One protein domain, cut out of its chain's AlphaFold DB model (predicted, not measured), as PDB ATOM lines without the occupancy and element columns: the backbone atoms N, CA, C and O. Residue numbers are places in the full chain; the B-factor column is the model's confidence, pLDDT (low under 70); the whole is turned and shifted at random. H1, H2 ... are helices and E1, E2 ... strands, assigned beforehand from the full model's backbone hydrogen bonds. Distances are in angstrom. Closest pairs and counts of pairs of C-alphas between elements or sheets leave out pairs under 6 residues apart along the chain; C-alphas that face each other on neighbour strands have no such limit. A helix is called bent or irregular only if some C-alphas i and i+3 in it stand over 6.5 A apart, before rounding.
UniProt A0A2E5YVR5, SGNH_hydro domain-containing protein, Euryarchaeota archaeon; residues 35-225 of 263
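Overview. This is residues 35 to 225 of the 263 residues of the protein "SGNH_hydro domain-containing protein" of Euryarchaeota archaeon (UniProt A0A2E5YVR5). A twisted sheet of five parallel strands forms the middle of the domain, with helices over both of its faces: H1 and H7 over one face, H2 over the other. H5 lies side by side with H7, H4 packs on H2, and the small helix H6 sits off the sheet. The printed part has 191 residues with seven named helices and five named strands, in the order H1 E1 H2 E2 H3 H4 E3 H5 E4 H6 H7 E5 along the chain; the sheet's order is E1 E5 E4 E2 E3. The class is mixed, helices and strands, and the whole is compact, with a radius of gyration of the C-alphas of 15.2 A and spans of 42 by 39 by 28 A.

Along the chain. H1 is residues 35 to 43 and begins at C-alpha 35, at (187.205, 170.329, 173.361). E1, residues 50 to 53, follows. H2, residues 73 to 89, is 24.3 A long from first to last C-alpha. E2, residues 98 to 104, is the longest strand by residues and measures 18.8 A, from C-alpha 98 at (164.269, 169.417, 190.013). Next come H3, residues 106 to 110, H4, residues 113 to 122, and E3, residues 127 to 129. H5, residues 159 to 170, is 15.8 A long and irregular, with C-alphas 164 and 167 7.4 A apart. E4 is residues 177 to 181 and H6 residues 184 to 188. H7, residues 193 to 210, is the longest helix, 26.6 A. E5, residues 215 to 219, ends at C-alpha 219, at (181.101, 165.705, 181.397).

Arrangement. E1 and E3 are the edge strands of the sheet. E1 and E5 are parallel at 33 degrees, with N 51 and O 216 2.8 A apart, within hydrogen-bond range. E5 and E4 are parallel at 14 degrees, with N 180 and O 217 at 2.8 A. E4 and E2 are parallel at 16 degrees, with N 101 and O 177 at 2.8 A. E2 and E3 are parallel at 30 degrees, with N 100 and O 128 at 2.8 A. The domain has three layers, a sheet with helices on both faces: H1 and H7 lie on the same face of the sheet E1 E5 E4 E2 E3, and H2 lies on the opposite face. H1 is over E1 at a height over the sheet of 8.2 A, and H7 is over E5 at 9.6 A. H2 is over E5 at 9.1 A, slantwise to it at 35 degrees on the local plane. H1 and H7 touch, closest at the C-alphas of Val 36 and Ile 197, 6.8 A, at a shallow tilt of 33 degrees, only just short of steep. H5 only grazes the sheet but touches H7, closest at the C-alphas of Ser 163 and Thr 203, 4.9 A, at a shallow tilt of 9 degrees, the same way. H4 only grazes the sheet and touches H2 at a steep tilt of 47 degrees, closest at the C-alphas of Ala 80 and Leu 116, 4.5 A. H3 only grazes the sheet. H6 is not on the sheet and is close to H7 but not clearly touching, closest at the C-alphas of Asp 186 and Val 196, 6.8 A. E2, H3, H4, E3 and E4, H6, H7, E5 are strand-helix-strand units, two parallel neighbour strands with helices between, each with a right-handed crossover. E1, H2, E2 and E3, H5, E4 are split units, with other strands between their two in the sheet, also right-handed. Every O i to N i+4 pair is within hydrogen-bond range in H1, H2, H3, H4, H6 and H7, and 6 of 8 are in H5.

Size, cuts and confidence. The C-alphas farthest apart are those of Ser 95 and Gly 190, 44.5 A. The printed part has no cut. The long links are E1 to H2, residues 54 to 72, and E3 to H5, residues 130 to 158. The mean pLDDT of the printed part is 96.2, and no printed residue is under 70.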
ATOM      1  N   LEU A  35     188.265 169.830 174.237       98.50
ATOM      2  CA  LEU A  35     187.205 170.329 173.361       98.50
ATOM      3  C   LEU A  35     185.844 170.415 174.060       98.50
ATOM      4  O   LEU A  35     185.082 171.331 173.760       98.50
ATOM      5  N   VAL A  36     185.529 169.522 175.006       98.69
ATOM      6  CA  VAL A  36     184.311 169.635 175.833       98.69
ATOM      7  C   VAL A  36     184.320 170.957 176.597       98.69
ATOM      8  O   VAL A  36     183.331 171.693 176.580       98.69
ATOM      9  N   LEU A  37     185.447 171.298 177.230       98.19
ATOM     10  CA  LEU A  37     185.586 172.556 177.958       98.19
ATOM     11  C   LEU A  37     185.434 173.771 177.031       98.19
ATOM     12  O   LEU A  37     184.701 174.703 177.362       98.19
ATOM     13  N   GLU A  38     186.103 173.765 175.876       98.44
ATOM     14  CA  GLU A  38     185.991 174.842 174.886       98.44
ATOM     15  C   GLU A  38     184.548 174.998 174.385       98.44
ATOM     16  O   GLU A  38     183.981 176.092 174.434       98.44
ATOM     17  N   HIS A  39     183.927 173.898 173.963       98.69
ATOM     18  CA  HIS A  39     182.566 173.879 173.443       98.69
ATOM     19  C   HIS A  39     181.549 174.399 174.464       98.69
ATOM     20  O   HIS A  39     180.708 175.235 174.128       98.69
ATOM     21  N   ASN A  40     181.634 173.965 175.723       98.38
ATOM     22  CA  ASN A  40     180.720 174.415 176.774       98.38
ATOM     23  C   ASN A  40     180.862 175.917 177.047       98.38
ATOM     24  O   ASN A  40     179.858 176.621 177.165       98.38
ATOM     25  N   ASN A  41     182.095 176.436 177.065       98.06
ATOM     26  CA  ASN A  41     182.351 177.871 177.225       98.06
ATOM     27  C   ASN A  41     181.774 178.708 176.072       98.06
ATOM     28  O   ASN A  41     181.363 179.848 176.290       98.06
ATOM     29  N   LEU A  42     181.735 178.159 174.855       98.12
ATOM     30  CA  LEU A  42     181.175 178.832 173.680       98.12
ATOM     31  C   LEU A  42     179.647 178.726 173.588       98.12
ATOM     32  O   LEU A  42     179.009 179.604 173.012       98.12
ATOM     33  N   THR A  43     179.056 177.660 174.129       97.62
ATOM     34  CA  THR A  43     177.620 177.367 173.996       97.62
ATOM     35  C   THR A  43     176.782 177.789 175.197       97.62
ATOM     36  O   THR A  43     175.559 177.885 175.069       97.62
ATOM     37  N   THR A  44     177.395 178.041 176.355       98.62
ATOM     38  CA  THR A  44     176.705 178.475 177.578       98.62
ATOM     39  C   THR A  44     176.016 179.835 177.410       98.62
ATOM     40  O   THR A  44     176.515 180.734 176.735       98.62
ATOM     41  N   THR A  45     174.843 180.003 178.026       98.44
ATOM     42  CA  THR A  45     174.088 181.269 178.021       98.44
ATOM     43  C   THR A  45     173.535 181.568 179.417       98.44
ATOM     44  O   THR A  45     173.388 180.640 180.209       98.44
ATOM     45  N   PRO A  46     173.162 182.824 179.737       97.62
ATOM     46  CA  PRO A  46     172.549 183.135 181.030       97.62
ATOM     47  C   PRO A  46     171.225 182.406 181.302       97.62
ATOM     48  O   PRO A  46     170.924 182.133 182.458       97.62
ATOM     49  N   ASN A  47     170.440 182.108 180.259       97.25
ATOM     50  CA  ASN A  47     169.132 181.463 180.411       97.25
ATOM     51  C   ASN A  47     169.248 179.937 180.471       97.25
ATOM     52  O   ASN A  47     168.557 179.313 181.260       97.25
ATOM     53  N   SER A  48     170.133 179.349 179.666       98.56
ATOM     54  CA  SER A  48     170.430 177.915 179.668       98.56
ATOM     55  C   SER A  48     171.939 177.733 179.845       98.56
ATOM     56  O   SER A  48     172.682 177.704 178.848       98.56
ATOM     57  N   PRO A  49     172.422 177.718 181.100       98.69
ATOM     58  CA  PRO A  49     173.840 177.591 181.377       98.69
ATOM     59  C   PRO A  49     174.323 176.167 181.089       98.69
ATOM     60  O   PRO A  49     173.648 175.183 181.395       98.69
ATOM     61  N   VAL A  50     175.516 176.085 180.503       98.88
ATOM     62  CA  VAL A  50     176.254 174.842 180.272       98.88
ATOM     63  C   VAL A  50     177.496 174.847 181.157       98.88
ATOM     64  O   VAL A  50     178.264 175.813 181.137       98.88
ATOM     65  N   TYR A  51     177.685 173.779 181.923       98.75
ATOM     66  CA  TYR A  51     178.807 173.584 182.836       98.75
ATOM     67  C   TYR A  51     179.602 172.341 182.445       98.75
ATOM     68  O   TYR A  51     179.026 171.309 182.103       98.75
ATOM     69  N   THR A  52     180.927 172.423 182.540       98.75
ATOM     70  CA  THR A  52     181.805 171.258 182.383       98.75
ATOM     71  C   THR A  52     181.959 170.533 183.715       98.75
ATOM     72  O   THR A  52     182.195 171.179 184.737       98.75
ATOM     73  N   VAL A  53     181.870 169.203 183.696       98.81
ATOM     74  CA  VAL A  53     182.171 168.342 184.854       98.81
ATOM     75  C   VAL A  53     183.458 167.575 184.592       98.81
ATOM     76  O   VAL A  53     183.601 166.948 183.545       98.81
ATOM     77  N   ASP A  54     184.395 167.650 185.531       98.12
ATOM     78  CA  ASP A  54     185.687 166.971 185.446       98.12
ATOM     79  C   ASP A  54     185.585 165.559 186.041       98.12
ATOM     80  O   ASP A  54     185.716 165.377 187.252       98.12
ATOM     81  N   HIS A  55     185.357 164.557 185.186       98.25
ATOM     82  CA  HIS A  55     185.546 163.142 185.544       98.25
ATOM     83  C   HIS A  55     186.932 162.613 185.170       98.25
ATOM     84  O   HIS A  55     187.189 161.418 185.286       98.25
ATOM     85  N   PHE A  56     187.833 163.471 184.694       96.12
ATOM     86  CA  PHE A  56     189.115 163.051 184.149       96.12
ATOM     87  C   PHE A  56     190.232 163.117 185.193       96.12
ATOM     88  O   PHE A  56     190.921 162.128 185.433       96.12
ATOM     89  N   SER A  57     190.405 164.262 185.854       93.31
ATOM     90  CA  SER A  57     191.613 164.560 186.637       93.31
ATOM     91  C   SER A  57     191.794 163.686 187.882       93.31
ATOM     92  O   SER A  57     192.928 163.446 188.295       93.31
ATOM     93  N   ASN A  58     190.701 163.230 188.505       92.94
ATOM     94  CA  ASN A  58     190.734 162.417 189.732       92.94
ATOM     95  C   ASN A  58     190.452 160.922 189.484       92.94
ATOM     96  O   ASN A  58     190.216 160.160 190.428       92.94
ATOM     97  N   PHE A  59     190.463 160.493 188.223       94.81
ATOM     98  CA  PHE A  59     190.088 159.142 187.825       94.81
ATOM     99  C   PHE A  59     191.303 158.397 187.259       94.81
ATOM    100  O   PHE A  59     192.033 158.907 186.414       94.81
ATOM    101  N   ASP A  60     191.543 157.184 187.744       92.25
ATOM    102  CA  ASP A  60     192.639 156.313 187.329       92.25
ATOM    103  C   ASP A  60     192.073 155.134 186.530       92.25
ATOM    104  O   ASP A  60     191.357 154.288 187.064       92.25
ATOM    105  N   ALA A  61     192.427 155.058 185.243       89.25
ATOM    106  CA  ALA A  61     191.902 154.044 184.327       89.25
ATOM    107  C   ALA A  61     192.127 152.597 184.804       89.25
ATOM    108  O   ALA A  61     191.339 151.717 184.463       89.25
ATOM    109  N   ILE A  62     193.198 152.328 185.562       86.69
ATOM    110  CA  ILE A  62     193.525 150.989 186.068       86.69
ATOM    111  C   ILE A  62     192.811 150.726 187.392       86.69
ATOM    112  O   ILE A  62     192.320 149.615 187.622       86.69
ATOM    113  N   ALA A  63     192.838 151.691 188.307       89.06
ATOM    114  CA  ALA A  63     192.341 151.494 189.663       89.06
ATOM    115  C   ALA A  63     190.818 151.616 189.759       89.06
ATOM    116  O   ALA A  63     190.211 150.931 190.584       89.06
ATOM    117  N   ASP A  64     190.208 152.444 188.915       92.88
ATOM    118  CA  ASP A  64     188.813 152.859 189.056       92.88
ATOM    119  C   ASP A  64     187.876 152.232 188.014       92.88
ATOM    120  O   ASP A  64     186.665 152.333 188.176       92.88
ATOM    121  N   ASN A  65     188.401 151.517 187.009       90.38
ATOM    122  CA  ASN A  65     187.597 150.701 186.091       90.38
ATOM    123  C   ASN A  65     187.601 149.209 186.476       90.38
ATOM    124  O   ASN A  65     188.568 148.683 187.036       90.38
ATOM    125  N   ALA A  66     186.507 148.517 186.159       86.94
ATOM    126  CA  ALA A  66     186.356 147.069 186.295       86.94
ATOM    127  C   ALA A  66     186.853 146.312 185.047       86.94
ATOM    128  O   ALA A  66     187.457 145.245 185.163       86.94
ATOM    129  N   ASP A  67     186.625 146.872 183.855       80.62
ATOM    130  CA  ASP A  67     186.916 146.226 182.566       80.62
ATOM    131  C   ASP A  67     187.699 147.106 181.577       80.62
ATOM    132  O   ASP A  67     187.627 146.913 180.364       80.62
ATOM    133  N   GLY A  68     188.439 148.085 182.104       84.69
ATOM    134  CA  GLY A  68     189.191 149.062 181.314       84.69
ATOM    135  C   GLY A  68     188.340 150.209 180.759       84.69
ATOM    136  O   GLY A  68     188.913 151.197 180.304       84.69
ATOM    137  N   VAL A  69     187.003 150.120 180.836       88.00
ATOM    138  CA  VAL A  69     186.068 151.147 180.338       88.00
ATOM    139  C   VAL A  69     185.035 151.552 181.384       88.00
ATOM    140  O   VAL A  69     184.801 152.740 181.573       88.00
ATOM    141  N   HIS A  70     184.391 150.583 182.029       92.81
ATOM    142  CA  HIS A  70     183.314 150.821 182.978       92.81
ATOM    143  C   HIS A  70     183.872 150.967 184.392       92.81
ATOM    144  O   HIS A  70     184.679 150.124 184.810       92.81
ATOM    145  N   PRO A  71     183.416 151.976 185.152       94.56
ATOM    146  CA  PRO A  71     183.811 152.138 186.536       94.56
ATOM    147  C   PRO A  71     183.529 150.897 187.395       94.56
ATOM    148  O   PRO A  71     182.542 150.180 187.219       94.56
ATOM    149  N   ASN A  72     184.413 150.653 188.357       92.38
ATOM    150  CA  ASN A  72     184.132 149.812 189.513       92.38
ATOM    151  C   ASN A  72     183.533 150.659 190.650       92.38
ATOM    152  O   ASN A  72     183.294 151.851 190.489       92.38
ATOM    153  N   ARG A  73     183.349 150.071 191.840       94.00
ATOM    154  CA  ARG A  73     182.797 150.788 193.001       94.00
ATOM    155  C   ARG A  73     183.539 152.087 193.347       94.00
ATOM    156  O   ARG A  73     182.893 153.063 193.711       94.00
ATOM    157  N   ASN A  74     184.870 152.110 193.260       95.12
ATOM    158  CA  ASN A  74     185.644 153.321 193.552       95.12
ATOM    159  C   ASN A  74     185.434 154.384 192.468       95.12
ATOM    160  O   ASN A  74     185.261 155.557 192.792       95.12
ATOM    161  N   GLY A  75     185.416 153.971 191.199       96.50
ATOM    162  CA  GLY A  75     185.120 154.865 190.084       96.50
ATOM    163  C   GLY A  75     183.704 155.441 190.148       96.50
ATOM    164  O   GLY A  75     183.535 156.641 189.956       96.50
ATOM    165  N   ASP A  76     182.708 154.630 190.516       97.12
ATOM    166  CA  ASP A  76     181.322 155.075 190.717       97.12
ATOM    167  C   ASP A  76     181.222 156.182 191.762       97.12
ATOM    168  O   ASP A  76     180.605 157.216 191.507       97.12
ATOM    169  N   ILE A  77     181.877 155.996 192.912       97.88
ATOM    170  CA  ILE A  77     181.914 156.999 193.982       97.88
ATOM    171  C   ILE A  77     182.553 158.293 193.472       97.88
ATOM    172  O   ILE A  77     181.981 159.365 193.656       97.88
ATOM    173  N   LYS A  78     183.693 158.209 192.777       98.56
ATOM    174  CA  LYS A  78     184.378 159.387 192.222       98.56
ATOM    175  C   LYS A  78     183.518 160.138 191.207       98.56
ATOM    176  O   LYS A  78     183.458 161.366 191.249       98.56
ATOM    177  N   MET A  79     182.830 159.419 190.320       98.69
ATOM    178  CA  MET A  79     181.913 160.038 189.363       98.69
ATOM    179  C   MET A  79     180.716 160.677 190.074       98.69
ATOM    180  O   MET A  79     180.349 161.814 189.779       98.69
ATOM    181  N   ALA A  80     180.113 159.989 191.043       98.69
ATOM    182  CA  ALA A  80     179.013 160.535 191.829       98.69
ATOM    183  C   ALA A  80     179.422 161.802 192.600       98.69
ATOM    184  O   ALA A  80     178.656 162.766 192.633       98.69
ATOM    185  N   GLU A  81     180.629 161.827 193.174       98.62
ATOM    186  CA  GLU A  81     181.218 162.992 193.841       98.62
ATOM    187  C   GLU A  81     181.422 164.170 192.878       98.62
ATOM    188  O   GLU A  81     181.061 165.303 193.200       98.62
ATOM    189  N   ALA A  82     181.967 163.930 191.683       98.75
ATOM    190  CA  ALA A  82     182.151 164.980 190.684       98.75
ATOM    191  C   ALA A  82     180.809 165.606 190.266       98.75
ATOM    192  O   ALA A  82     180.672 166.832 190.270       98.75
ATOM    193  N   TRP A  83     179.787 164.783 190.004       98.75
ATOM    194  CA  TRP A  83     178.447 165.269 189.669       98.75
ATOM    195  C   TRP A  83     177.822 166.114 190.783       98.75
ATOM    196  O   TRP A  83     177.376 167.233 190.516       98.75
ATOM    197  N   ILE A  84     177.789 165.612 192.026       98.38
ATOM    198  CA  ILE A  84     177.168 166.353 193.133       98.38
ATOM    199  C   ILE A  84     177.920 167.653 193.427       98.38
ATOM    200  O   ILE A  84     177.289 168.687 193.632       98.38
ATOM    201  N   ASN A  85     179.255 167.651 193.371       98.38
ATOM    202  CA  ASN A  85     180.052 168.858 193.585       98.38
ATOM    203  C   ASN A  85     179.751 169.924 192.523       98.38
ATOM    204  O   ASN A  85     179.585 171.101 192.857       98.38
ATOM    205  N   SER A  86     179.609 169.526 191.256       98.31
ATOM    206  CA  SER A  86     179.210 170.436 190.180       98.31
ATOM    207  C   SER A  86     177.788 170.969 190.368       98.31
ATOM    208  O   SER A  86     177.577 172.175 190.226       98.31
ATOM    209  N   LEU A  87     176.829 170.131 190.765       98.31
ATOM    210  CA  LEU A  87     175.461 170.567 191.069       98.31
ATOM    211  C   LEU A  87     175.410 171.558 192.241       98.31
ATOM    212  O   LEU A  87     174.722 172.576 192.172       98.31
ATOM    213  N   LEU A  88     176.170 171.310 193.305       96.94
ATOM    214  CA  LEU A  88     176.227 172.210 194.458       96.94
ATOM    215  C   LEU A  88     176.928 173.536 194.131       96.94
ATOM    216  O   LEU A  88     176.580 174.568 194.706       96.94
ATOM    217  N   SER A  89     177.857 173.544 193.169       97.38
ATOM    218  CA  SER A  89     178.599 174.751 192.776       97.38
ATOM    219  C   SER A  89     177.714 175.870 192.209       97.38
ATOM    220  O   SER A  89     178.094 177.042 192.262       97.38
ATOM    221  N   ILE A  90     176.518 175.534 191.713       95.75
ATOM    222  CA  ILE A  90     175.598 176.490 191.083       95.75
ATOM    223  C   ILE A  90     174.520 177.027 192.038       95.75
ATOM    224  O   ILE A  90     173.653 177.784 191.608       95.75
ATOM    225  N   ASN A  91     174.588 176.693 193.334       92.88
ATOM    226  CA  ASN A  91     173.658 177.148 194.381       92.88
ATOM    227  C   ASN A  91     172.177 176.860 194.064       92.88
ATOM    228  O   ASN A  91     171.345 177.771 194.033       92.88
ATOM    229  N   LEU A  92     171.842 175.587 193.832       93.69
ATOM    230  CA  LEU A  92     170.463 175.146 193.599       93.69
ATOM    231  C   LEU A  92     169.496 175.633 194.695       93.69
ATOM    232  O   LEU A  92     169.825 175.679 195.883       93.69
ATOM    233  N   ASN A  93     168.261 175.950 194.302       94.06
ATOM    234  CA  ASN A  93     167.199 176.261 195.250       94.06
ATOM    235  C   ASN A  93     166.681 174.964 195.883       94.06
ATOM    236  O   ASN A  93     165.859 174.275 195.287       94.06
ATOM    237  N   LEU A  94     167.082 174.686 197.123       92.62
ATOM    238  CA  LEU A  94     166.715 173.464 197.856       92.62
ATOM    239  C   LEU A  94     165.203 173.292 198.121       92.62
ATOM    240  O   LEU A  94     164.782 172.246 198.600       92.62
ATOM    241  N   SER A  95     164.374 174.302 197.829       94.25
ATOM    242  CA  SER A  95     162.908 174.196 197.900       94.25
ATOM    243  C   SER A  95     162.234 173.840 196.569       94.25
ATOM    244  O   SER A  95     161.041 173.533 196.560       94.25
ATOM    245  N   LYS A  96     162.964 173.892 195.446       96.88
ATOM    246  CA  LYS A  96     162.463 173.466 194.133       96.88
ATOM    247  C   LYS A  96     162.681 171.958 193.988       96.88
ATOM    248  O   LYS A  96     163.758 171.467 194.307       96.88
ATOM    249  N   ASN A  97     161.668 171.254 193.480       97.81
ATOM    250  CA  ASN A  97     161.851 169.902 192.960       97.81
ATOM    251  C   ASN A  97     162.428 170.001 191.542       97.81
ATOM    252  O   ASN A  97     161.801 170.636 190.692       97.81
ATOM    253  N   TYR A  98     163.612 169.438 191.319       98.38
ATOM    254  CA  TYR A  98     164.269 169.417 190.013       98.38
ATOM    255  C   TYR A  98     164.082 168.063 189.333       98.38
ATOM    256  O   TYR A  98     164.497 167.048 189.885       98.38
ATOM    257  N   SER A  99     163.565 168.054 188.104       98.75
ATOM    258  CA  SER A  99     163.688 166.875 187.239       98.75
ATOM    259  C   SER A  99     165.101 166.815 186.655       98.75
ATOM    260  O   SER A  99     165.508 167.709 185.905       98.75
ATOM    261  N   ILE A 100     165.863 165.785 187.016       98.88
ATOM    262  CA  ILE A 100     167.261 165.591 186.621       98.88
ATOM    263  C   ILE A 100     167.337 164.396 185.671       98.88
ATOM    264  O   ILE A 100     166.926 163.303 186.026       98.88
ATOM    265  N   MET A 101     167.892 164.574 184.477       98.94
ATOM    266  CA  MET A 101     168.083 163.490 183.509       98.94
ATOM    267  C   MET A 101     169.557 163.076 183.444       98.94
ATOM    268  O   MET A 101     170.370 163.817 182.880       98.94
ATOM    269  N   PRO A 102     169.931 161.898 183.973       98.94
ATOM    270  CA  PRO A 102     171.185 161.246 183.623       98.94
ATOM    271  C   PRO A 102     171.114 160.780 182.164       98.94
ATOM    272  O   PRO A 102     170.399 159.832 181.850       98.94
ATOM    273  N   LEU A 103     171.845 161.443 181.270       98.94
ATOM    274  CA  LEU A 103     171.865 161.166 179.832       98.94
ATOM    275  C   LEU A 103     173.239 160.629 179.431       98.94
ATOM    276  O   LEU A 103     174.262 161.222 179.775       98.94
ATOM    277  N   GLY A 104     173.284 159.547 178.660       98.62
ATOM    278  CA  GLY A 104     174.568 159.049 178.181       98.62
ATOM    279  C   GLY A 104     174.546 157.642 177.621       98.62
ATOM    280  O   GLY A 104     173.536 157.167 177.107       98.62
ATOM    281  N   ASP A 105     175.698 156.990 177.704       96.75
ATOM    282  CA  ASP A 105     175.921 155.652 177.171       96.75
ATOM    283  C   ASP A 105     175.856 154.555 178.258       96.75
ATOM    284  O   ASP A 105     175.077 154.648 179.214       96.75
ATOM    285  N   SER A 106     176.648 153.484 178.111       95.69
ATOM    286  CA  SER A 106     176.724 152.393 179.087       95.69
ATOM    287  C   SER A 106     177.202 152.856 180.456       95.69
ATOM    288  O   SER A 106     176.732 152.307 181.444       95.69
ATOM    289  N   ILE A 107     178.066 153.870 180.542       97.25
ATOM    290  CA  ILE A 107     178.540 154.378 181.834       97.25
ATOM    291  C   ILE A 107     177.383 155.070 182.568       97.25
ATOM    292  O   ILE A 107     177.173 154.859 183.753       97.25
ATOM    293  N   THR A 108     176.525 155.821 181.880       98.31
ATOM    294  CA  THR A 108     175.315 156.356 182.526       98.31
ATOM    295  C   THR A 108     174.332 155.249 182.905       98.31
ATOM    296  O   THR A 108     173.744 155.295 183.981       98.31
ATOM    297  N   HIS A 109     174.156 154.237 182.055       91.44
ATOM    298  CA  HIS A 109     173.249 153.119 182.327       91.44
ATOM    299  C   HIS A 109     173.703 152.269 183.526       91.44
ATOM    300  O   HIS A 109     172.889 151.945 184.382       91.44
ATOM    301  N   LEU A 110     174.978 151.907 183.623       91.19
ATOM    302  CA  LEU A 110     175.427 150.830 184.510       91.19
ATOM    303  C   LEU A 110     176.142 151.312 185.772       91.19
ATOM    304  O   LEU A 110     176.412 150.492 186.639       91.19
ATOM    305  N   ASN A 111     176.455 152.597 185.900       94.56
ATOM    306  CA  ASN A 111     177.367 153.096 186.931       94.56
ATOM    307  C   ASN A 111     176.746 154.255 187.722       94.56
ATOM    308  O   ASN A 111     175.558 154.516 187.563       94.56
ATOM    309  N   TYR A 112     177.545 154.892 188.588       97.94
ATOM    310  CA  TYR A 112     177.401 156.112 189.423       97.94
ATOM    311  C   TYR A 112     176.034 156.573 189.981       97.94
ATOM    312  O   TYR A 112     176.001 157.209 191.033       97.94
ATOM    313  N   ARG A 113     174.903 156.353 189.307       98.25
ATOM    314  CA  ARG A 113     173.583 156.924 189.603       98.25
ATOM    315  C   ARG A 113     173.081 156.579 190.999       98.25
ATOM    316  O   ARG A 113     172.477 157.439 191.628       98.25
ATOM    317  N   TYR A 114     173.358 155.374 191.500       97.88
ATOM    318  CA  TYR A 114     172.965 154.991 192.861       97.88
ATOM    319  C   TYR A 114     173.699 155.826 193.920       97.88
ATOM    320  O   TYR A 114     173.078 156.379 194.826       97.88
ATOM    321  N   ASP A 115     175.013 156.000 193.772       98.12
ATOM    322  CA  ASP A 115     175.805 156.841 194.674       98.12
ATOM    323  C   ASP A 115     175.466 158.323 194.528       98.12
ATOM    324  O   ASP A 115     175.372 159.042 195.519       98.12
ATOM    325  N   LEU A 116     175.201 158.783 193.303       98.69
ATOM    326  CA  LEU A 116     174.736 160.145 193.073       98.69
ATOM    327  C   LEU A 116     173.375 160.388 193.737       98.69
ATOM    328  O   LEU A 116     173.184 161.434 194.353       98.69
ATOM    329  N   TRP A 117     172.447 159.433 193.654       98.56
ATOM    330  CA  TRP A 117     171.158 159.509 194.338       98.56
ATOM    331  C   TRP A 117     171.345 159.650 195.850       98.56
ATOM    332  O   TRP A 117     170.785 160.571 196.444       98.56
ATOM    333  N   LEU A 118     172.193 158.815 196.462       97.94
ATOM    334  CA  LEU A 118     172.529 158.927 197.886       97.94
ATOM    335  C   LEU A 118     173.100 160.311 198.225       97.94
ATOM    336  O   LEU A 118     172.621 160.955 199.159       97.94
ATOM    337  N   ASN A 119     174.050 160.806 197.428       98.44
ATOM    338  CA  ASN A 119     174.675 162.115 197.624       98.44
ATOM    339  C   ASN A 119     173.662 163.269 197.519       98.44
ATOM    340  O   ASN A 119     173.694 164.203 198.321       98.44
ATOM    341  N   LEU A 120     172.734 163.216 196.557       98.25
ATOM    342  CA  LEU A 120     171.669 164.213 196.397       98.25
ATOM    343  C   LEU A 120     170.721 164.221 197.604       98.25
ATOM    344  O   LEU A 120     170.349 165.291 198.098       98.25
ATOM    345  N   LYS A 121     170.360 163.033 198.108       97.06
ATOM    346  CA  LYS A 121     169.525 162.874 199.308       97.06
ATOM    347  C   LYS A 121     170.232 163.409 200.550       97.06
ATOM    348  O   LYS A 121     169.620 164.155 201.313       97.06
ATOM    349  N   GLU A 122     171.511 163.085 200.732       97.50
ATOM    350  CA  GLU A 122     172.331 163.597 201.836       97.50
ATOM    351  C   GLU A 122     172.471 165.128 201.782       97.50
ATOM    352  O   GLU A 122     172.371 165.807 202.806       97.50
ATOM    353  N   ALA A 123     172.587 165.693 200.577       96.75
ATOM    354  CA  ALA A 123     172.616 167.134 200.345       96.75
ATOM    355  C   ALA A 123     171.253 167.836 200.530       96.75
ATOM    356  O   ALA A 123     171.177 169.060 200.407       96.75
ATOM    357  N   ASN A 124     170.184 167.100 200.862       96.06
ATOM    358  CA  ASN A 124     168.807 167.598 200.981       96.06
ATOM    359  C   ASN A 124     168.288 168.278 199.701       96.06
ATOM    360  O   ASN A 124     167.475 169.203 199.766       96.06
ATOM    361  N   ILE A 125     168.753 167.825 198.537       97.06
ATOM    362  CA  ILE A 125     168.195 168.250 197.257       97.06
ATOM    363  C   ILE A 125     166.879 167.495 197.046       97.06
ATOM    364  O   ILE A 125     166.800 166.282 197.244       97.06
ATOM    365  N   ILE A 126     165.830 168.225 196.663       97.25
ATOM    366  CA  ILE A 126     164.553 167.646 196.243       97.25
ATOM    367  C   ILE A 126     164.627 167.466 194.729       97.25
ATOM    368  O   ILE A 126     164.794 168.443 193.995       97.25
ATOM    369  N   PHE A 127     164.545 166.225 194.273       98.31
ATOM    370  CA  PHE A 127     164.677 165.892 192.864       98.31
ATOM    371  C   PHE A 127     163.831 164.677 192.492       98.31
ATOM    372  O   PHE A 127     163.362 163.940 193.363       98.31
ATOM    373  N   ASP A 128     163.696 164.510 191.185       98.56
ATOM    374  CA  ASP A 128     163.105 163.385 190.472       98.56
ATOM    375  C   ASP A 128     164.099 163.027 189.363       98.56
ATOM    376  O   ASP A 128     164.437 163.901 188.554       98.56
ATOM    377  N   PHE A 129     164.655 161.814 189.355       98.81
ATOM    378  CA  PHE A 129     165.373 161.378 188.165       98.81
ATOM    379  C   PHE A 129     164.352 161.094 187.067       98.81
ATOM    380  O   PHE A 129     163.279 160.568 187.313       98.81
ATOM    381  N   VAL A 130     164.657 161.511 185.840       98.81
ATOM    382  CA  VAL A 130     163.742 161.345 184.708       98.81
ATOM    383  C   VAL A 130     164.462 160.756 183.507       98.81
ATOM    384  O   VAL A 130     165.622 161.068 183.226       98.81
ATOM    385  N   GLY A 131     163.739 159.932 182.761       98.44
ATOM    386  CA  GLY A 131     164.222 159.276 181.558       98.44
ATOM    387  C   GLY A 131     163.274 158.162 181.129       98.44
ATOM    388  O   GLY A 131     162.271 157.897 181.785       98.44
ATOM    389  N   ASN A 132     163.533 157.567 179.971       97.69
ATOM    390  CA  ASN A 132     162.696 156.497 179.427       97.69
ATOM    391  C   ASN A 132     163.180 155.091 179.829       97.69
ATOM    392  O   ASN A 132     162.456 154.121 179.606       97.69
ATOM    393  N   GLU A 133     164.365 154.985 180.429       97.62
ATOM    394  CA  GLU A 133     164.941 153.755 180.976       97.62
ATOM    395  C   GLU A 133     164.913 153.799 182.508       97.62
ATOM    396  O   GLU A 133     164.958 154.878 183.091       97.62
ATOM    397  N   ASN A 134     164.865 152.646 183.180       96.06
ATOM    398  CA  ASN A 134     164.775 152.599 184.646       96.06
ATOM    399  C   ASN A 134     165.521 151.424 185.291       96.06
ATOM    400  O   ASN A 134     165.175 150.961 186.381       96.06
ATOM    401  N   HIS A 135     166.547 150.911 184.618       92.69
ATOM    402  CA  HIS A 135     167.310 149.767 185.100       92.69
ATOM    403  C   HIS A 135     168.207 150.160 186.285       92.69
ATOM    404  O   HIS A 135     168.723 151.281 186.363       92.69
ATOM    405  N   LEU A 136     168.431 149.219 187.207       93.31
ATOM    406  CA  LEU A 136     169.366 149.419 188.314       93.31
ATOM    407  C   LEU A 136     170.812 149.461 187.786       93.31
ATOM    408  O   LEU A 136     171.185 148.585 186.999       93.31
ATOM    409  N   PRO A 137     171.639 150.438 188.208       93.12
ATOM    410  CA  PRO A 137     173.064 150.411 187.918       93.12
ATOM    411  C   PRO A 137     173.743 149.302 188.733       93.12
ATOM    412  O   PRO A 137     173.222 148.818 189.743       93.12
ATOM    413  N   TRP A 138     174.938 148.905 188.314       89.75
ATOM    414  CA  TRP A 138     175.777 147.992 189.070       89.75
ATOM    415  C   TRP A 138     176.107 148.559 190.451       89.75
ATOM    416  O   TRP A 138     176.276 149.762 190.639       89.75
ATOM    417  N   GLY A 139     176.159 147.670 191.443       84.31
ATOM    418  CA  GLY A 139     176.427 148.055 192.826       84.31
ATOM    419  C   GLY A 139     175.269 148.712 193.568       84.31
ATOM    420  O   GLY A 139     175.439 149.018 194.747       84.31
ATOM    421  N   ALA A 140     174.113 148.911 192.925       88.94
ATOM    422  CA  ALA A 140     172.912 149.351 193.618       88.94
ATOM    423  C   ALA A 140     172.449 148.304 194.642       88.94
ATOM    424  O   ALA A 140     172.520 147.096 194.406       88.94
ATOM    425  N   ASP A 141     171.939 148.776 195.779       88.50
ATOM    426  CA  ASP A 141     171.234 147.915 196.726       88.50
ATOM    427  C   ASP A 141     169.842 147.599 196.168       88.50
ATOM    428  O   ASP A 141     168.927 148.413 196.262       88.50
ATOM    429  N   GLU A 142     169.675 146.405 195.598       86.00
ATOM    430  CA  GLU A 142     168.395 145.941 195.042       86.00
ATOM    431  C   GLU A 142     167.259 145.902 196.080       86.00
ATOM    432  O   GLU A 142     166.083 145.860 195.717       86.00
ATOM    433  N   SER A 143     167.584 145.904 197.380       89.19
ATOM    434  CA  SER A 143     166.582 145.953 198.447       89.19
ATOM    435  C   SER A 143     166.084 147.370 198.750       89.19
ATOM    436  O   SER A 143     165.052 147.530 199.411       89.19
ATOM    437  N   ASN A 144     166.768 148.400 198.244       90.44
ATOM    438  CA  ASN A 144     166.387 149.790 198.423       90.44
ATOM    439  C   ASN A 144     165.315 150.206 197.403       90.44
ATOM    440  O   ASN A 144     165.600 150.767 196.348       90.44
ATOM    441  N   LEU A 145     164.055 149.959 197.765       88.00
ATOM    442  CA  LEU A 145     162.881 150.282 196.944       88.00
ATOM    443  C   LEU A 145     162.607 151.790 196.794       88.00
ATOM    444  O   LEU A 145     161.679 152.158 196.079       88.00
ATOM    445  N   GLU A 146     163.352 152.653 197.492       94.50
ATOM    446  CA  GLU A 146     163.233 154.112 197.361       94.50
ATOM    447  C   GLU A 146     164.159 154.690 196.290       94.50
ATOM    448  O   GLU A 146     164.017 155.865 195.948       94.50
ATOM    449  N   PHE A 147     165.120 153.903 195.794       96.94
ATOM    450  CA  PHE A 147     166.010 154.365 194.743       96.94
ATOM    451  C   PHE A 147     165.212 154.651 193.474       96.94
ATOM    452  O   PHE A 147     164.565 153.772 192.906       96.94
ATOM    453  N   ASP A 148     165.291 155.902 193.046       97.69
ATOM    454  CA  ASP A 148     164.780 156.339 191.764       97.69
ATOM    455  C   ASP A 148     165.791 155.940 190.688       97.69
ATOM    456  O   ASP A 148     166.901 156.474 190.626       97.69
ATOM    457  N   SER A 149     165.439 154.923 189.906       97.38
ATOM    458  CA  SER A 149     166.335 154.323 188.927       97.38
ATOM    459  C   SER A 149     166.175 154.893 187.526       97.38
ATOM    460  O   SER A 149     166.871 154.403 186.635       97.38
ATOM    461  N   ASP A 150     165.327 155.904 187.321       98.62
ATOM    462  CA  ASP A 150     165.052 156.477 186.004       98.62
ATOM    463  C   ASP A 150     166.307 157.143 185.401       98.62
ATOM    464  O   ASP A 150     167.139 157.750 186.084       98.62
ATOM    465  N   HIS A 151     166.506 156.966 184.093       98.75
ATOM    466  CA  HIS A 151     167.643 157.498 183.346       98.75
ATOM    467  C   HIS A 151     167.417 157.472 181.826       98.75
ATOM    468  O   HIS A 151     166.475 156.879 181.310       98.75
ATOM    469  N   GLU A 152     168.332 158.095 181.088       98.75
ATOM    470  CA  GLU A 152     168.391 158.075 179.624       98.75
ATOM    471  C   GLU A 152     169.785 157.605 179.167       98.75
ATOM    472  O   GLU A 152     170.514 158.272 178.431       98.75
ATOM    473  N   GLY A 153     170.206 156.459 179.705       97.88
ATOM    474  CA  GLY A 153     171.522 155.860 179.475       97.88
ATOM    475  C   GLY A 153     171.419 154.655 178.548       97.88
ATOM    476  O   GLY A 153     170.681 153.722 178.851       97.88
ATOM    477  N   HIS A 154     172.182 154.647 177.455       95.25
ATOM    478  CA  HIS A 154     172.034 153.667 176.376       95.25
ATOM    479  C   HIS A 154     173.331 152.896 176.114       95.25
ATOM    480  O   HIS A 154     174.313 153.415 175.580       95.25
ATOM    481  N   GLY A 155     173.348 151.615 176.485       90.88
ATOM    482  CA  GLY A 155     174.557 150.790 176.429       90.88
ATOM    483  C   GLY A 155     175.153 150.660 175.021       90.88
ATOM    484  O   GLY A 155     174.483 150.200 174.099       90.88
ATOM    485  N   GLY A 156     176.428 151.033 174.856       86.19
ATOM    486  CA  GLY A 156     177.157 150.942 173.582       86.19
ATOM    487  C   GLY A 156     176.819 152.027 172.551       86.19
ATOM    488  O   GLY A 156     177.316 151.967 171.423       86.19
ATOM    489  N   TRP A 157     175.978 153.001 172.905       95.88
ATOM    490  CA  TRP A 157     175.590 154.074 171.997       95.88
ATOM    491  C   TRP A 157     176.663 155.148 171.887       95.88
ATOM    492  O   TRP A 157     177.343 155.494 172.853       95.88
ATOM    493  N   ARG A 158     176.780 155.686 170.677       97.88
ATOM    494  CA  ARG A 158     177.583 156.860 170.353       97.88
ATOM    495  C   ARG A 158     176.788 158.159 170.481       97.88
ATOM    496  O   ARG A 158     175.552 158.161 170.489       97.88
ATOM    497  N   SER A 159     177.512 159.273 170.497       98.69
ATOM    498  CA  SER A 159     176.953 160.627 170.525       98.69
ATOM    499  C   SER A 159     175.970 160.907 169.381       98.69
ATOM    500  O   SER A 159     174.921 161.520 169.605       98.69
ATOM    501  N   ASP A 160     176.233 160.399 168.171       98.56
ATOM    502  CA  ASP A 160     175.348 160.574 167.020       98.56
ATOM    503  C   ASP A 160     173.993 159.894 167.215       98.56
ATOM    504  O   ASP A 160     172.949 160.494 166.945       98.56
ATOM    505  N   GLN A 161     173.998 158.686 167.770       98.50
ATOM    506  CA  GLN A 161     172.787 157.928 168.072       98.50
ATOM    507  C   GLN A 161     171.958 158.591 169.178       98.50
ATOM    508  O   GLN A 161     170.734 158.657 169.052       98.50
ATOM    509  N   ILE A 162     172.600 159.136 170.216       98.69
ATOM    510  CA  ILE A 162     171.914 159.919 171.255       98.69
ATOM    511  C   ILE A 162     171.268 161.164 170.640       98.69
ATOM    512  O   ILE A 162     170.059 161.358 170.762       98.69
ATOM    513  N   SER A 163     172.037 161.967 169.897       98.69
ATOM    514  CA  SER A 163     171.532 163.207 169.287       98.69
ATOM    515  C   SER A 163     170.390 162.978 168.287       98.69
ATOM    516  O   SER A 163     169.546 163.849 168.105       98.69
ATOM    517  N   TYR A 164     170.333 161.803 167.649       98.62
ATOM    518  CA  TYR A 164     169.249 161.431 166.740       98.62
ATOM    519  C   TYR A 164     167.930 161.144 167.473       98.62
ATOM    520  O   TYR A 164     166.860 161.413 166.930       98.62
ATOM    521  N   ASN A 165     167.990 160.602 168.692       98.56
ATOM    522  CA  ASN A 165     166.807 160.154 169.432       98.56
ATOM    523  C   ASN A 165     166.367 161.121 170.540       98.56
ATOM    524  O   ASN A 165     165.207 161.053 170.955       98.56
ATOM    525  N   ILE A 166     167.241 162.038 170.979       98.69
ATOM    526  CA  ILE A 166     167.012 162.920 172.133       98.69
ATOM    527  C   ILE A 166     165.672 163.653 172.077       98.69
ATOM    528  O   ILE A 166     164.987 163.724 173.092       98.69
ATOM    529  N   GLU A 167     165.243 164.120 170.900       98.62
ATOM    530  CA  GLU A 167     163.954 164.804 170.744       98.62
ATOM    531  C   GLU A 167     162.775 163.944 171.228       98.62
ATOM    532  O   GLU A 167     161.874 164.435 171.909       98.62
ATOM    533  N   SER A 168     162.777 162.652 170.894       98.25
ATOM    534  CA  SER A 168     161.694 161.745 171.280       98.25
ATOM    535  C   SER A 168     161.650 161.501 172.790       98.25
ATOM    536  O   SER A 168     160.562 161.396 173.355       98.25
ATOM    537  N   TRP A 169     162.814 161.485 173.438       98.50
ATOM    538  CA  TRP A 169     162.957 161.219 174.865       98.50
ATOM    539  C   TRP A 169     162.553 162.420 175.712       98.50
ATOM    540  O   TRP A 169     161.705 162.302 176.598       98.50
ATOM    541  N   VAL A 170     163.087 163.598 175.384       98.25
ATOM    542  CA  VAL A 170     162.844 164.831 176.151       98.25
ATOM    543  C   VAL A 170     161.425 165.344 175.970       98.25
ATOM    544  O   VAL A 170     160.923 166.070 176.811       98.25
ATOM    545  N   LYS A 171     160.741 164.936 174.898       97.31
ATOM    546  CA  LYS A 171     159.314 165.203 174.717       97.31
ATOM    547  C   LYS A 171     158.436 164.466 175.731       97.31
ATOM    548  O   LYS A 171     157.347 164.949 176.039       97.31
ATOM    549  N   LEU A 172     158.862 163.288 176.186       96.69
ATOM    550  CA  LEU A 172     158.145 162.495 177.187       96.69
ATOM    551  C   LEU A 172     158.565 162.881 178.604       96.69
ATOM    552  O   LEU A 172     157.716 162.964 179.485       96.69
ATOM    553  N   ASN A 173     159.852 163.177 178.781       97.06
ATOM    554  CA  ASN A 173     160.475 163.448 180.068       97.06
ATOM    555  C   ASN A 173     161.313 164.732 179.981       97.06
ATOM    556  O   ASN A 173     162.536 164.663 179.903       97.06
ATOM    557  N   THR A 174     160.673 165.906 179.930       98.31
ATOM    558  CA  THR A 174     161.385 167.194 179.836       98.31
ATOM    559  C   THR A 174     162.111 167.505 181.154       98.31
ATOM    560  O   THR A 174     161.432 167.720 182.158       98.31
ATOM    561  N   PRO A 175     163.453 167.600 181.183       98.75
ATOM    562  CA  PRO A 175     164.185 167.839 182.424       98.75
ATOM    563  C   PRO A 175     164.427 169.330 182.718       98.75
ATOM    564  O   PRO A 175     164.509 170.164 181.811       98.75
ATOM    565  N   ASP A 176     164.612 169.657 184.000       98.81
ATOM    566  CA  ASP A 176     165.187 170.932 184.452       98.81
ATOM    567  C   ASP A 176     166.718 170.930 184.316       98.81
ATOM    568  O   ASP A 176     167.323 171.961 184.008       98.81
ATOM    569  N   ILE A 177     167.339 169.775 184.585       98.94
ATOM    570  CA  ILE A 177     168.789 169.581 184.603       98.94
ATOM    571  C   ILE A 177     169.152 168.326 183.808       98.94
ATOM    572  O   ILE A 177     168.540 167.280 183.997       98.94
ATOM    573  N   VAL A 178     170.186 168.394 182.971       98.94
ATOM    574  CA  VAL A 178     170.769 167.216 182.303       98.94
ATOM    575  C   VAL A 178     172.194 166.989 182.786       98.94
ATOM    576  O   VAL A 178     172.983 167.932 182.849       98.94
ATOM    577  N   LEU A 179     172.522 165.732 183.082       98.94
ATOM    578  CA  LEU A 179     173.874 165.254 183.369       98.94
ATOM    579  C   LEU A 179     174.325 164.397 182.186       98.94
ATOM    580  O   LEU A 179     173.926 163.239 182.083       98.94
ATOM    581  N   PHE A 180     175.091 164.980 181.265       98.88
ATOM    582  CA  PHE A 180     175.419 164.361 179.984       98.88
ATOM    583  C   PHE A 180     176.842 163.801 179.969       98.88
ATOM    584  O   PHE A 180     177.805 164.568 180.007       98.88
ATOM    585  N   HIS A 181     176.976 162.478 179.873       98.88
ATOM    586  CA  HIS A 181     178.256 161.784 179.711       98.88
ATOM    587  C   HIS A 181     178.229 160.900 178.461       98.88
ATOM    588  O   HIS A 181     177.548 159.879 178.422       98.88
ATOM    589  N   VAL A 182     178.978 161.288 177.426       98.69
ATOM    590  CA  VAL A 182     179.049 160.561 176.152       98.69
ATOM    591  C   VAL A 182     180.403 160.770 175.481       98.69
ATOM    592  O   VAL A 182     181.075 161.770 175.719       98.69
ATOM    593  N   GLY A 183     180.770 159.847 174.599       97.94
ATOM    594  CA  GLY A 183     181.936 159.959 173.721       97.94
ATOM    595  C   GLY A 183     182.858 158.752 173.812       97.94
ATOM    596  O   GLY A 183     183.598 158.477 172.871       97.94
ATOM    597  N   THR A 184     182.768 157.975 174.893       96.38
ATOM    598  CA  THR A 184     183.573 156.764 175.095       96.38
ATOM    599  C   THR A 184     183.433 155.799 173.918       96.38
ATOM    600  O   THR A 184     184.434 155.368 173.346       96.38
ATOM    601  N   ASN A 185     182.199 155.510 173.492       92.62
ATOM    602  CA  ASN A 185     181.943 154.612 172.364       92.62
ATOM    603  C   ASN A 185     182.419 155.178 171.023       92.62
ATOM    604  O   ASN A 185     182.927 154.423 170.196       92.62
ATOM    605  N   ASP A 186     182.273 156.484 170.802       96.12
ATOM    606  CA  ASP A 186     182.751 157.161 169.599       96.12
ATOM    607  C   ASP A 186     184.270 156.999 169.462       96.12
ATOM    608  O   ASP A 186     184.757 156.480 168.452       96.12
ATOM    609  N   LEU A 187     185.017 157.362 170.508       93.56
ATOM    610  CA  LEU A 187     186.478 157.310 170.503       93.56
ATOM    611  C   LEU A 187     186.994 155.865 170.461       93.56
ATOM    612  O   LEU A 187     187.908 155.564 169.694       93.56
ATOM    613  N   ALA A 188     186.371 154.941 171.200       87.00
ATOM    614  CA  ALA A 188     186.710 153.516 171.158       87.00
ATOM    615  C   ALA A 188     186.484 152.889 169.767       87.00
ATOM    616  O   ALA A 188     187.183 151.952 169.379       87.00
ATOM    617  N   GLN A 189     185.529 153.413 168.992       85.50
ATOM    618  CA  GLN A 189     185.260 152.991 167.611       85.50
ATOM    619  C   GLN A 189     186.114 153.744 166.573       85.50
ATOM    620  O   GLN A 189     186.078 153.412 165.382       85.50
ATOM    621  N   GLY A 190     186.928 154.709 167.011       86.25
ATOM    622  CA  GLY A 190     187.857 155.468 166.178       86.25
ATOM    623  C   GLY A 190     187.233 156.657 165.449       86.25
ATOM    624  O   GLY A 190     187.728 157.019 164.381       86.25
ATOM    625  N   TYR A 191     186.147 157.226 165.975       91.19
ATOM    626  CA  TYR A 191     185.642 158.527 165.534       91.19
ATOM    627  C   TYR A 191     186.490 159.661 166.117       91.19
ATOM    628  O   TYR A 191     187.058 159.536 167.202       91.19
ATOM    629  N   ASP A 192     186.557 160.777 165.393       95.00
ATOM    630  CA  ASP A 192     187.311 161.951 165.825       95.00
ATOM    631  C   ASP A 192     186.594 162.686 166.975       95.00
ATOM    632  O   ASP A 192     185.365 162.790 166.960       95.00
ATOM    633  N   PRO A 193     187.324 163.302 167.920       97.94
ATOM    634  CA  PRO A 193     186.733 164.135 168.970       97.94
ATOM    635  C   PRO A 193     185.748 165.201 168.468       97.94
ATOM    636  O   PRO A 193     184.725 165.456 169.101       97.94
ATOM    637  N   SER A 194     186.012 165.800 167.303       97.94
ATOM    638  CA  SER A 194     185.133 166.811 166.702       97.94
ATOM    639  C   SER A 194     183.756 166.262 166.316       97.94
ATOM    640  O   SER A 194     182.775 166.997 166.410       97.94
ATOM    641  N   HIS A 195     183.663 164.979 165.941       98.38
ATOM    642  CA  HIS A 195     182.387 164.306 165.698       98.38
ATOM    643  C   HIS A 195     181.539 164.293 166.971       98.38
ATOM    644  O   HIS A 195     180.371 164.674 166.947       98.38
ATOM    645  N   VAL A 196     182.152 163.929 168.099       98.69
ATOM    646  CA  VAL A 196     181.470 163.871 169.397       98.69
ATOM    647  C   VAL A 196     180.963 165.252 169.805       98.69
ATOM    648  O   VAL A 196     179.802 165.405 170.177       98.69
ATOM    649  N   ILE A 197     181.805 166.279 169.667       98.81
ATOM    650  CA  ILE A 197     181.453 167.667 169.998       98.81
ATOM    651  C   ILE A 197     180.301 168.184 169.132       98.81
ATOM    652  O   ILE A 197     179.376 168.804 169.657       98.81
ATOM    653  N   GLU A 198     180.303 167.893 167.828       98.81
ATOM    654  CA  GLU A 198     179.195 168.251 166.935       98.81
ATOM    655  C   GLU A 198     177.861 167.671 167.438       98.81
ATOM    656  O   GLU A 198     176.834 168.357 167.450       98.81
ATOM    657  N   HIS A 199     177.864 166.413 167.878       98.88
ATOM    658  CA  HIS A 199     176.660 165.734 168.347       98.88
ATOM    659  C   HIS A 199     176.252 166.116 169.776       98.88
ATOM    660  O   HIS A 199     175.051 166.170 170.067       98.88
ATOM    661  N   ILE A 200     177.201 166.491 170.637       98.94
ATOM    662  CA  ILE A 200     176.902 167.160 171.909       98.94
ATOM    663  C   ILE A 200     176.178 168.486 171.642       98.94
ATOM    664  O   ILE A 200     175.116 168.720 172.220       98.94
ATOM    665  N   GLY A 201     176.678 169.310 170.714       98.88
ATOM    666  CA  GLY A 201     176.038 170.567 170.314       98.88
ATOM    667  C   GLY A 201     174.595 170.380 169.836       98.88
ATOM    668  O   GLY A 201     173.686 171.022 170.359       98.88
ATOM    669  N   LYS A 202     174.350 169.418 168.933       98.94
ATOM    670  CA  LYS A 202     172.987 169.082 168.465       98.94
ATOM    671  C   LYS A 202     172.054 168.669 169.603       98.94
ATOM    672  O   LYS A 202     170.882 169.034 169.606       98.94
ATOM    673  N   THR A 203     172.571 167.907 170.565       98.94
ATOM    674  CA  THR A 203     171.798 167.465 171.732       98.94
ATOM    675  C   THR A 203     171.400 168.661 172.599       98.94
ATOM    676  O   THR A 203     170.230 168.789 172.957       98.94
ATOM    677  N   ILE A 204     172.336 169.578 172.872       98.88
ATOM    678  CA  ILE A 204     172.078 170.825 173.610       98.88
ATOM    679  C   ILE A 204     171.031 171.690 172.899       98.88
ATOM    680  O   ILE A 204     170.119 172.204 173.549       98.88
ATOM    681  N   ASP A 205     171.140 171.838 171.578       98.81
ATOM    682  CA  ASP A 205     170.185 172.619 170.795       98.81
ATOM    683  C   ASP A 205     168.767 172.054 170.929       98.81
ATOM    684  O   ASP A 205     167.832 172.805 171.203       98.81
ATOM    685  N   ILE A 206     168.603 170.730 170.819       98.81
ATOM    686  CA  ILE A 206     167.295 170.084 170.982       98.81
ATOM    687  C   ILE A 206     166.774 170.248 172.411       98.81
ATOM    688  O   ILE A 206     165.617 170.617 172.590       98.81
ATOM    689  N   LEU A 207     167.610 170.044 173.431       98.88
ATOM    690  CA  LEU A 207     167.219 170.238 174.830       98.88
ATOM    691  C   LEU A 207     166.634 171.638 175.075       98.88
ATOM    692  O   LEU A 207     165.573 171.779 175.687       98.88
ATOM    693  N   ARG A 208     167.272 172.669 174.513       98.81
ATOM    694  CA  ARG A 208     166.833 174.069 174.617       98.81
ATOM    695  C   ARG A 208     165.531 174.369 173.879       98.81
ATOM    696  O   ARG A 208     164.844 175.321 174.248       98.81
ATOM    697  N   LEU A 209     165.161 173.582 172.865       98.50
ATOM    698  CA  LEU A 209     163.853 173.711 172.211       98.50
ATOM    699  C   LEU A 209     162.704 173.303 173.142       98.50
ATOM    700  O   LEU A 209     161.620 173.878 173.049       98.50
ATOM    701  N   TYR A 210     162.935 172.329 174.025       98.50
ATOM    702  CA  TYR A 210     161.914 171.787 174.927       98.50
ATOM    703  C   TYR A 210     161.911 172.475 176.294       98.50
ATOM    704  O   TYR A 210     160.844 172.697 176.864       98.50
ATOM    705  N   ASN A 211     163.083 172.871 176.790       98.62
ATOM    706  CA  ASN A 211     163.221 173.713 177.968       98.62
ATOM    707  C   ASN A 211     164.278 174.811 177.713       98.62
ATOM    708  O   ASN A 211     165.475 174.561 177.857       98.62
ATOM    709  N   PRO A 212     163.863 176.043 177.360       98.56
ATOM    710  CA  PRO A 212     164.785 177.155 177.108       98.56
ATOM    711  C   PRO A 212     165.600 177.611 178.328       98.56
ATOM    712  O   PRO A 212     166.558 178.368 178.162       98.56
ATOM    713  N   GLU A 213     165.214 177.183 179.535       98.38
ATOM    714  CA  GLU A 213     165.884 177.496 180.804       98.38
ATOM    715  C   GLU A 213     166.683 176.305 181.361       98.38
ATOM    716  O   GLU A 213     167.116 176.317 182.514       98.38
ATOM    717  N   ILE A 214     166.866 175.250 180.559       98.81
ATOM    718  CA  ILE A 214     167.523 174.023 181.002       98.81
ATOM    719  C   ILE A 214     168.970 174.272 181.437       98.81
ATOM    720  O   ILE A 214     169.742 174.943 180.744       98.81
ATOM    721  N   ILE A 215     169.346 173.672 182.564       98.88
ATOM    722  CA  ILE A 215     170.721 173.641 183.056       98.88
ATOM    723  C   ILE A 215     171.383 172.368 182.540       98.88
ATOM    724  O   ILE A 215     170.875 171.267 182.742       98.88
ATOM    725  N   ILE A 216     172.530 172.495 181.882       98.94
ATOM    726  CA  ILE A 216     173.192 171.350 181.255       98.94
ATOM    727  C   ILE A 216     174.580 171.194 181.854       98.94
ATOM    728  O   ILE A 216     175.401 172.105 181.796       98.94
ATOM    729  N   PHE A 217     174.861 170.019 182.392       98.94
ATOM    730  CA  PHE A 217     176.207 169.617 182.751       98.94
ATOM    731  C   PHE A 217     176.708 168.632 181.703       98.94
ATOM    732  O   PHE A 217     176.114 167.574 181.517       98.94
ATOM    733  N   VAL A 218     177.794 168.972 181.014       98.94
ATOM    734  CA  VAL A 218     178.460 168.073 180.068       98.94
ATOM    735  C   VAL A 218     179.778 167.631 180.683       98.94
ATOM    736  O   VAL A 218     180.633 168.445 181.035       98.94
ATOM    737  N   ALA A 219     179.924 166.327 180.832       98.75
ATOM    738  CA  ALA A 219     181.101 165.705 181.397       98.75
ATOM    739  C   ALA A 219     182.259 165.651 180.394       98.75
ATOM    740  O   ALA A 219     182.080 165.270 179.237       98.75
ATOM    741  N   GLN A 220     183.464 165.944 180.875       98.69
ATOM    742  CA  GLN A 220     184.655 165.270 180.365       98.69
ATOM    743  C   GLN A 220     184.500 163.770 180.632       98.69
ATOM    744  O   GLN A 220     184.015 163.395 181.699       98.69
ATOM    745  N   ILE A 221     184.887 162.913 179.690       98.31
ATOM    746  CA  ILE A 221     184.798 161.465 179.908       98.31
ATOM    747  C   ILE A 221     185.926 160.989 180.820       98.31
ATOM    748  O   ILE A 221     187.033 161.545 180.818       98.31
ATOM    749  N   ILE A 222     185.640 159.925 181.565       97.06
ATOM    750  CA  ILE A 222     186.646 159.200 182.340       97.06
ATOM    751  C   ILE A 222     187.755 158.637 181.430       97.06
ATOM    752  O   ILE A 222     187.504 158.294 180.269       97.06
ATOM    753  N   PRO A 223     188.983 158.485 181.944       94.88
ATOM    754  CA  PRO A 223     190.013 157.695 181.293       94.88
ATOM    755  C   PRO A 223     189.562 156.243 181.075       94.88
ATOM    756  O   PRO A 223     189.076 155.587 181.997       94.88
ATOM    757  N   PHE A 224     189.801 155.720 179.874       87.19
ATOM    758  CA  PHE A 224     189.627 154.305 179.546       87.19
ATOM    759  C   PHE A 224     190.850 153.775 178.792       87.19
ATOM    760  O   PHE A 224     191.541 154.531 178.111       87.19
ATOM    761  N   ASP A 225     191.105 152.474 178.895       83.25
ATOM    762  CA  ASP A 225     192.160 151.781 178.157       83.25
ATOM    763  C   ASP A 225     191.680 150.373 177.776       83.25
ATOM    764  O   ASP A 225     191.464 149.507 178.624       83.25
TER     765      ASP A 225